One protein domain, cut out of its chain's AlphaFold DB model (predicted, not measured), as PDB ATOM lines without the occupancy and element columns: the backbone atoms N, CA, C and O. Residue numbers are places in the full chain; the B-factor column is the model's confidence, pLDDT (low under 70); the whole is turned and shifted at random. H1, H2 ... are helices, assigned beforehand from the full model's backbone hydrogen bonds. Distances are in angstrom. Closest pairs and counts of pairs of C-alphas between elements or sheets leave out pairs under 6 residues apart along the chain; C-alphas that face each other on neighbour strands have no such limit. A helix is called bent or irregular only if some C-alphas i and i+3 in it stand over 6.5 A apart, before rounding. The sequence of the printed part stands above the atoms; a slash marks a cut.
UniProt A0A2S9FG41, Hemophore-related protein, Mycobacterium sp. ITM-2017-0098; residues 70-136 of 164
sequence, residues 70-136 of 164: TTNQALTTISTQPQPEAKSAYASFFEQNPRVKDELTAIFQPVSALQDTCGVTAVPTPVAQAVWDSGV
ATOM      1  N   THR A  70     199.478 132.346 270.590       97.50
ATOM      2  CA  THR A  70     199.047 132.716 269.232       97.50
ATOM      3  C   THR A  70     198.651 134.192 269.147       97.50
ATOM      4  O   THR A  70     199.113 134.901 268.255       97.50
ATOM      5  N   THR A  71     197.849 134.676 270.099       97.94
ATOM      6  CA  THR A  71     197.471 136.093 270.199       97.94
ATOM      7  C   THR A  71     198.693 136.968 270.439       97.94
ATOM      8  O   THR A  71     198.862 137.986 269.777       97.94
ATOM      9  N   ASN A  72     199.583 136.550 271.340       98.31
ATOM     10  CA  ASN A  72     200.813 137.273 271.638       98.31
ATOM     11  C   ASN A  72     201.692 137.447 270.396       98.31
ATOM     12  O   ASN A  72     202.130 138.555 270.096       98.31
ATOM     13  N   GLN A  73     201.898 136.376 269.627       98.31
ATOM     14  CA  GLN A  73     202.671 136.445 268.390       98.31
ATOM     15  C   GLN A  73     202.014 137.367 267.353       98.31
ATOM     16  O   GLN A  73     202.712 138.161 266.715       98.31
ATOM     17  N   ALA A  74     200.691 137.289 267.191       97.94
ATOM     18  CA  ALA A  74     199.956 138.146 266.266       97.94
ATOM     19  C   ALA A  74     200.077 139.629 266.646       97.94
ATOM     20  O   ALA A  74     200.525 140.431 265.827       97.94
ATOM     21  N   LEU A  75     199.769 139.990 267.895       97.31
ATOM     22  CA  LEU A  75     199.852 141.375 268.369       97.31
ATOM     23  C   LEU A  75     201.299 141.890 268.370       97.31
ATOM     24  O   LEU A  75     201.536 143.032 267.986       97.31
ATOM     25  N   THR A  76     202.283 141.040 268.687       97.19
ATOM     26  CA  THR A  76     203.710 141.382 268.555       97.19
ATOM     27  C   THR A  76     204.060 141.712 267.106       97.19
ATOM     28  O   THR A  76     204.708 142.720 266.850       97.19
ATOM     29  N   THR A  77     203.601 140.910 266.144       97.75
ATOM     30  CA  THR A  77     203.864 141.155 264.716       97.75
ATOM     31  C   THR A  77     203.204 142.447 264.240       97.75
ATOM     32  O   THR A  77     203.807 143.200 263.485       97.75
ATOM     33  N   ILE A  78     201.989 142.737 264.703       97.00
ATOM     34  CA  ILE A  78     201.305 143.993 264.381       97.00
ATOM     35  C   ILE A  78     202.066 145.184 264.977       97.00
ATOM     36  O   ILE A  78     202.234 146.203 264.312       97.00
ATOM     37  N   SER A  79     202.592 145.049 266.198       94.69
ATOM     38  CA  SER A  79     203.309 146.126 266.890       94.69
ATOM     39  C   SER A  79     204.603 146.582 266.204       94.69
ATOM     40  O   SER A  79     205.071 147.685 266.479       94.69
ATOM     41  N   THR A  80     205.186 145.764 265.320       96.06
ATOM     42  CA  THR A  80     206.398 146.131 264.571       96.06
ATOM     43  C   THR A  80     206.101 146.928 263.302       96.06
ATOM     44  O   THR A  80     207.031 147.459 262.694       96.06
ATOM     45  N   GLN A  81     204.831 147.023 262.892       95.00
ATOM     46  CA  GLN A  81     204.436 147.796 261.719       95.00
ATOM     47  C   GLN A  81     204.453 149.308 262.003       95.00
ATOM     48  O   GLN A  81     204.251 149.741 263.141       95.00
ATOM     49  N   PRO A  82     204.656 150.144 260.970       94.44
ATOM     50  CA  PRO A  82     204.389 151.576 261.032       94.44
ATOM     51  C   PRO A  82     202.996 151.884 261.599       94.44
ATOM     52  O   PRO A  82     202.018 151.241 261.240       94.44
ATOM     53  N   GLN A  83     202.887 152.915 262.444       87.62
ATOM     54  CA  GLN A  83     201.655 153.313 263.152       87.62
ATOM     55  C   GLN A  83     200.339 153.237 262.339       87.62
ATOM     56  O   GLN A  83     199.395 152.608 262.822       87.62
ATOM     57  N   PRO A  84     200.224 153.831 261.130       89.19
ATOM     58  CA  PRO A  84     198.970 153.770 260.373       89.19
ATOM     59  C   PRO A  84     198.612 152.346 259.913       89.19
ATOM     60  O   PRO A  84     197.437 151.983 259.882       89.19
ATOM     61  N   GLU A  85     199.613 151.527 259.599       92.62
ATOM     62  CA  GLU A  85     199.449 150.126 259.191       92.62
ATOM     63  C   GLU A  85     199.142 149.243 260.410       92.62
ATOM     64  O   GLU A  85     198.211 148.443 260.381       92.62
ATOM     65  N   ALA A  86     199.828 149.475 261.533       94.25
ATOM     66  CA  ALA A  86     199.577 148.778 262.789       94.25
ATOM     67  C   ALA A  86     198.135 148.986 263.277       94.25
ATOM     68  O   ALA A  86     197.482 148.031 263.695       94.25
ATOM     69  N   LYS A  87     197.604 150.216 263.196       92.19
ATOM     70  CA  LYS A  87     196.231 150.519 263.624       92.19
ATOM     71  C   LYS A  87     195.192 149.725 262.828       92.19
ATOM     72  O   LYS A  87     194.303 149.119 263.427       92.19
ATOM     73  N   SER A  88     195.308 149.696 261.499       94.25
ATOM     74  CA  SER A  88     194.379 148.938 260.648       94.25
ATOM     75  C   SER A  88     194.534 147.423 260.832       94.25
ATOM     76  O   SER A  88     193.538 146.694 260.853       94.25
ATOM     77  N   ALA A  89     195.760 146.945 261.056       96.06
ATOM     78  CA  ALA A  89     196.035 145.544 261.338       96.06
ATOM     79  C   ALA A  89     195.480 145.092 262.703       96.06
ATOM     80  O   ALA A  89     194.900 144.009 262.786       96.06
ATOM     81  N   TYR A  90     195.567 145.918 263.754       96.25
ATOM     82  CA  TYR A  90     194.905 145.630 265.032       96.25
ATOM     83  C   TYR A  90     193.384 145.566 264.884       96.25
ATOM     84  O   TYR A  90     192.769 144.629 265.394       96.25
ATOM     85  N   ALA A  91     192.775 146.524 264.175       94.50
ATOM     86  CA  ALA A  91     191.332 146.525 263.933       94.50
ATOM     87  C   ALA A  91     190.892 145.232 263.228       94.50
ATOM     88  O   ALA A  91     190.043 144.501 263.740       94.50
ATOM     89  N   SER A  92     191.575 144.879 262.135       96.19
ATOM     90  CA  SER A  92     191.325 143.643 261.385       96.19
ATOM     91  C   SER A  92     191.507 142.391 262.250       96.19
ATOM     92  O   SER A  92     190.754 141.424 262.128       96.19
ATOM     93  N   PHE A  93     192.514 142.373 263.129       97.06
ATOM     94  CA  PHE A  93     192.739 141.263 264.050       97.06
ATOM     95  C   PHE A  93     191.577 141.109 265.036       97.06
ATOM     96  O   PHE A  93     191.079 139.998 265.215       97.06
ATOM     97  N   PHE A  94     191.111 142.196 265.651       96.88
ATOM     98  CA  PHE A  94     190.024 142.143 266.628       96.88
ATOM     99  C   PHE A  94     188.653 141.855 266.008       96.88
ATOM    100  O   PHE A  94     187.836 141.200 266.652       96.88
ATOM    101  N   GLU A  95     188.410 142.258 264.760       95.69
ATOM    102  CA  GLU A  95     187.213 141.863 264.003       95.69
ATOM    103  C   GLU A  95     187.157 140.352 263.758       95.69
ATOM    104  O   GLU A  95     186.110 139.724 263.913       95.69
ATOM    105  N   GLN A  96     188.299 139.747 263.424       97.00
ATOM    106  CA  GLN A  96     188.417 138.301 263.218       97.00
ATOM    107  C   GLN A  96     188.437 137.514 264.537       97.00
ATOM    108  O   GLN A  96     188.137 136.321 264.551       97.00
ATOM    109  N   ASN A  97     188.784 138.169 265.648       97.19
ATOM    110  CA  ASN A  97     188.945 137.554 266.964       97.19
ATOM    111  C   ASN A  97     188.109 138.292 268.030       97.19
ATOM    112  O   ASN A  97     188.676 138.839 268.983       97.19
ATOM    113  N   PRO A  98     186.764 138.280 267.931       96.19
ATOM    114  CA  PRO A  98     185.894 139.043 268.833       96.19
ATOM    115  C   PRO A  98     186.045 138.611 270.294       96.19
ATOM    116  O   PRO A  98     186.073 139.444 271.191       96.19
ATOM    117  N   ARG A  99     186.271 137.316 270.544       97.25
ATOM    118  CA  ARG A  99     186.537 136.811 271.895       97.25
ATOM    119  C   ARG A  99     187.801 137.419 272.513       97.25
ATOM    120  O   ARG A  99     187.793 137.786 273.680       97.25
ATOM    121  N   VAL A 100     188.875 137.542 271.730       97.62
ATOM    122  CA  VAL A 100     190.137 138.139 272.198       97.62
ATOM    123  C   VAL A 100     189.942 139.624 272.493       97.62
ATOM    124  O   VAL A 100     190.462 140.122 273.490       97.62
ATOM    125  N   LYS A 101     189.167 140.321 271.654       97.00
ATOM    126  CA  LYS A 101     188.767 141.709 271.900       97.00
ATOM    127  C   LYS A 101     188.005 141.837 273.217       97.00
ATOM    128  O   LYS A 101     188.351 142.708 274.008       97.00
ATOM    129  N   ASP A 102     187.015 140.987 273.469       97.25
ATOM    130  CA  ASP A 102     186.203 141.040 274.690       97.25
ATOM    131  C   ASP A 102     187.047 140.771 275.945       97.25
ATOM    132  O   ASP A 102     186.953 141.500 276.933       97.25
ATOM    133  N   GLU A 103     187.925 139.767 275.894       97.69
ATOM    134  CA  GLU A 103     188.818 139.410 277.001       97.69
ATOM    135  C   GLU A 103     189.817 140.542 277.313       97.69
ATOM    136  O   GLU A 103     189.976 140.924 278.473       97.69
ATOM    137  N   LEU A 104     190.428 141.155 276.292       97.25
ATOM    138  CA  LEU A 104     191.301 142.322 276.478       97.25
ATOM    139  C   LEU A 104     190.520 143.569 276.914       97.25
ATOM    140  O   LEU A 104     190.988 144.321 277.765       97.25
ATOM    141  N   THR A 105     189.304 143.770 276.404       96.12
ATOM    142  CA  THR A 105     188.415 144.850 276.855       96.12
ATOM    143  C   THR A 105     188.142 144.720 278.348       96.12
ATOM    144  O   THR A 105     188.260 145.708 279.067       96.12
ATOM    145  N   ALA A 106     187.840 143.509 278.830       96.44
ATOM    146  CA  ALA A 106     187.625 143.229 280.247       96.44
ATOM    147  C   ALA A 106     188.867 143.533 281.102       96.44
ATOM    148  O   ALA A 106     188.733 144.098 282.187       96.44
ATOM    149  N   ILE A 107     190.070 143.228 280.601       97.12
ATOM    150  CA  ILE A 107     191.339 143.556 281.273       97.12
ATOM    151  C   ILE A 107     191.504 145.073 281.458       97.12
ATOM    152  O   ILE A 107     191.972 145.516 282.508       97.12
ATOM    153  N   PHE A 108     191.089 145.878 280.477       95.44
ATOM    154  CA  PHE A 108     191.233 147.337 280.526       95.44
ATOM    155  C   PHE A 108     190.031 148.088 281.115       95.44
ATOM    156  O   PHE A 108     190.134 149.300 281.315       95.44
ATOM    157  N   GLN A 109     188.932 147.403 281.461       95.62
ATOM    158  CA  GLN A 109     187.741 148.018 282.073       95.62
ATOM    159  C   GLN A 109     188.041 148.914 283.289       95.62
ATOM    160  O   GLN A 109     187.481 150.009 283.369       95.62
ATOM    161  N   PRO A 110     188.929 148.533 284.231       93.88
ATOM    162  CA  PRO A 110     189.236 149.391 285.376       93.88
ATOM    163  C   PRO A 110     189.869 150.723 284.964       93.88
ATOM    164  O   PRO A 110     189.633 151.751 285.594       93.88
ATOM    165  N   VAL A 111     190.660 150.717 283.887       93.75
ATOM    166  CA  VAL A 111     191.314 151.922 283.379       93.75
ATOM    167  C   VAL A 111     190.291 152.822 282.694       93.75
ATOM    168  O   VAL A 111     190.277 154.013 282.987       93.75
ATOM    169  N   SER A 112     189.404 152.288 281.844       91.75
ATOM    170  CA  SER A 112     188.354 153.100 281.205       91.75
ATOM    171  C   SER A 112     187.392 153.703 282.230       91.75
ATOM    172  O   SER A 112     187.109 154.894 282.165       91.75
ATOM    173  N   ALA A 113     186.989 152.936 283.248       91.75
ATOM    174  CA  ALA A 113     186.133 153.440 284.322       91.75
ATOM    175  C   ALA A 113     186.773 154.613 285.092       91.75
ATOM    176  O   ALA A 113     186.084 155.569 285.457       91.75
ATOM    177  N   LEU A 114     188.095 154.574 285.315       90.88
ATOM    178  CA  LEU A 114     188.826 155.696 285.909       90.88
ATOM    179  C   LEU A 114     188.923 156.895 284.967       90.88
ATOM    180  O   LEU A 114     188.801 158.023 285.438       90.88
ATOM    181  N   GLN A 115     189.125 156.684 283.666       90.50
ATOM    182  CA  GLN A 115     189.131 157.781 282.693       90.50
ATOM    183  C   GLN A 115     187.786 158.521 282.698       90.50
ATOM    184  O   GLN A 115     187.769 159.744 282.836       90.50
ATOM    185  N   ASP A 116     186.676 157.779 282.674       90.06
ATOM    186  CA  ASP A 116     185.318 158.333 282.691       90.06
ATOM    187  C   ASP A 116     185.002 159.063 284.004       90.06
ATOM    188  O   ASP A 116     184.408 160.142 284.005       90.06
ATOM    189  N   THR A 117     185.417 158.492 285.138       88.94
ATOM    190  CA  THR A 117     185.105 159.042 286.468       88.94
ATOM    191  C   THR A 117     185.993 160.231 286.831       88.94
ATOM    192  O   THR A 117     185.532 161.183 287.459       88.94
ATOM    193  N   CYS A 118     187.274 160.180 286.465       89.94
ATOM    194  CA  CYS A 118     188.282 161.148 286.893       89.94
ATOM    195  C   CYS A 118     188.640 162.186 285.824       89.94
ATOM    196  O   CYS A 118     189.386 163.116 286.126       89.94
ATOM    197  N   GLY A 119     188.156 162.037 284.586       87.19
ATOM    198  CA  GLY A 119     188.497 162.927 283.472       87.19
ATOM    199  C   GLY A 119     189.983 162.890 283.101       87.19
ATOM    200  O   GLY A 119     190.530 163.885 282.632       87.19
ATOM    201  N   VAL A 120     190.652 161.764 283.361       87.00
ATOM    202  CA  VAL A 120     192.071 161.555 283.046       87.00
ATOM    203  C   VAL A 120     192.204 160.760 281.753       87.00
ATOM    204  O   VAL A 120     191.370 159.913 281.463       87.00
ATOM    205  N   THR A 121     193.275 160.981 280.993       85.88
ATOM    206  CA  THR A 121     193.633 160.123 279.856       85.88
ATOM    207  C   THR A 121     194.799 159.239 280.266       85.88
ATOM    208  O   THR A 121     195.867 159.742 280.617       85.88
ATOM    209  N   ALA A 122     194.602 157.922 280.241       83.81
ATOM    210  CA  ALA A 122     195.624 156.965 280.640       83.81
ATOM    211  C   ALA A 122     195.595 155.744 279.721       83.81
ATOM    212  O   ALA A 122     194.686 154.923 279.800       83.81
ATOM    213  N   VAL A 123     196.609 155.619 278.866       85.50
ATOM    214  CA  VAL A 123     196.752 154.497 277.933       85.50
ATOM    215  C   VAL A 123     197.875 153.582 278.435       85.50
ATOM    216  O   VAL A 123     199.029 154.009 278.424       85.50
ATOM    217  N   PRO A 124     197.577 152.354 278.906       80.94
ATOM    218  CA  PRO A 124     198.592 151.456 279.454       80.94
ATOM    219  C   PRO A 124     199.515 150.897 278.367       80.94
ATOM    220  O   PRO A 124     200.723 150.818 278.584       80.94
ATOM    221  N   THR A 125     198.964 150.514 277.208       92.19
ATOM    222  CA  THR A 125     199.690 149.839 276.120       92.19
ATOM    223  C   THR A 125     199.089 150.156 274.739       92.19
ATOM    224  O   THR A 125     197.933 150.581 274.649       92.19
ATOM    225  N   PRO A 126     199.827 149.918 273.633       91.31
ATOM    226  CA  PRO A 126     199.281 150.033 272.274       91.31
ATOM    227  C   PRO A 126     198.094 149.100 272.003       91.31
ATOM    228  O   PRO A 126     197.201 149.448 271.236       91.31
ATOM    229  N   VAL A 127     198.059 147.932 272.649       90.00
ATOM    230  CA  VAL A 127     196.941 146.987 272.545       90.00
ATOM    231  C   VAL A 127     195.688 147.579 273.188       90.00
ATOM    232  O   VAL A 127     194.620 147.521 272.583       90.00
ATOM    233  N   ALA A 128     195.811 148.211 274.361       90.94
ATOM    234  CA  ALA A 128     194.692 148.908 274.997       90.94
ATOM    235  C   ALA A 128     194.142 150.035 274.116       90.94
ATOM    236  O   ALA A 128     192.931 150.116 273.913       90.94
ATOM    237  N   GLN A 129     195.032 150.844 273.527       92.69
ATOM    238  CA  GLN A 129     194.647 151.879 272.566       92.69
ATOM    239  C   GLN A 129     193.834 151.289 271.409       92.69
ATOM    240  O   GLN A 129     192.768 151.797 271.075       92.69
ATOM    241  N   ALA A 130     194.314 150.194 270.818       91.06
ATOM    242  CA  ALA A 130     193.646 149.556 269.695       91.06
ATOM    243  C   ALA A 130     192.281 148.950 270.067       91.06
ATOM    244  O   ALA A 130     191.335 149.034 269.284       91.06
ATOM    245  N   VAL A 131     192.155 148.372 271.266       90.62
ATOM    246  CA  VAL A 131     190.879 147.857 271.781       90.62
ATOM    247  C   VAL A 131     189.861 148.988 271.927       90.62
ATOM    248  O   VAL A 131     188.737 148.844 271.441       90.62
ATOM    249  N   TRP A 132     190.245 150.124 272.515       90.62
ATOM    250  CA  TRP A 132     189.360 151.283 272.655       90.62
ATOM    251  C   TRP A 132     188.986 151.903 271.307       90.62
ATOM    252  O   TRP A 132     187.805 152.140 271.058       90.62
ATOM    253  N   ASP A 133     189.955 152.067 270.403       88.81
ATOM    254  CA  ASP A 133     189.725 152.574 269.046       88.81
ATOM    255  C   ASP A 133     188.752 151.672 268.264       88.81
ATOM    256  O   ASP A 133     187.892 152.167 267.541       88.81
ATOM    257  N   SER A 134     188.826 150.349 268.448       80.25
ATOM    258  CA  SER A 134     187.941 149.386 267.774       80.25
ATOM    259  C   SER A 134     186.484 149.413 268.266       80.25
ATOM    260  O   SER A 134     185.626 148.736 267.695       80.25
ATOM    261  N   GLY A 135     186.196 150.112 269.369       68.06
ATOM    262  CA  GLY A 135     184.840 150.351 269.870       68.06
ATOM    263  C   GLY A 135     184.214 151.638 269.328       68.06
ATOM    264  O   GLY A 135     182.993 151.792 269.369       68.06
ATOM    265  N   VAL A 136     185.029 152.551 268.792       56.75
ATOM    266  CA  VAL A 136     184.554 153.798 268.200       56.75
ATOM    267  C   VAL A 136     184.240 153.540 266.730       56.75
ATOM    268  O   VAL A 136     185.128 153.502 265.884       56.75
TER     269      VAL A 136
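This is residues 70 to 136 of the 164 residues of the protein "Hemophore-related protein" of Mycobacterium sp. ITM-2017-0098 (UniProt A0A2S9FG41). A hairpin of H1 and H2 forms one end, and bent H3 leads away to the other; short H4 folds back into the middle, packed on H2 and H3a. The printed part has 67 residues, four named helices and no named strand: all helix, compact, radius of gyration of the C-alphas 12.1 A, spans 33 by 24 by 19 A.

H1, residues 70 to 79, begins at C-alpha 70 (199.047, 132.716, 269.232). H2, residues 83 to 96, is 20.0 A long. H3, residues 98 to 118, one helix by its hydrogen bonds, is bent: C-alphas 107 and 110 are 7.4 A apart. Its arms are H3a, 98 to 107, and H3b, 110 to 118. H4, residues 126 to 133, ends at C-alpha 133 (189.725, 152.574, 269.046).

H2 touches H1 with residues 86 to 90 alone, opposite ways at 25 degrees, a shallow tilt; closest C-alphas Ile 78 and Ala 86, 5.3 A. H4 touches H2 (closest C-alphas Tyr 90 and Ala 130, 6.2 A) and H3a (Thr 105 and Val 131, 6.4 A). Every O i to N i+4 pair is within hydrogen-bond range in H1, H3a, H3b and H4, and 9 of 10 are in H2.

The printed part has no cut and no long link; residues 135 to 136 are under pLDDT 70.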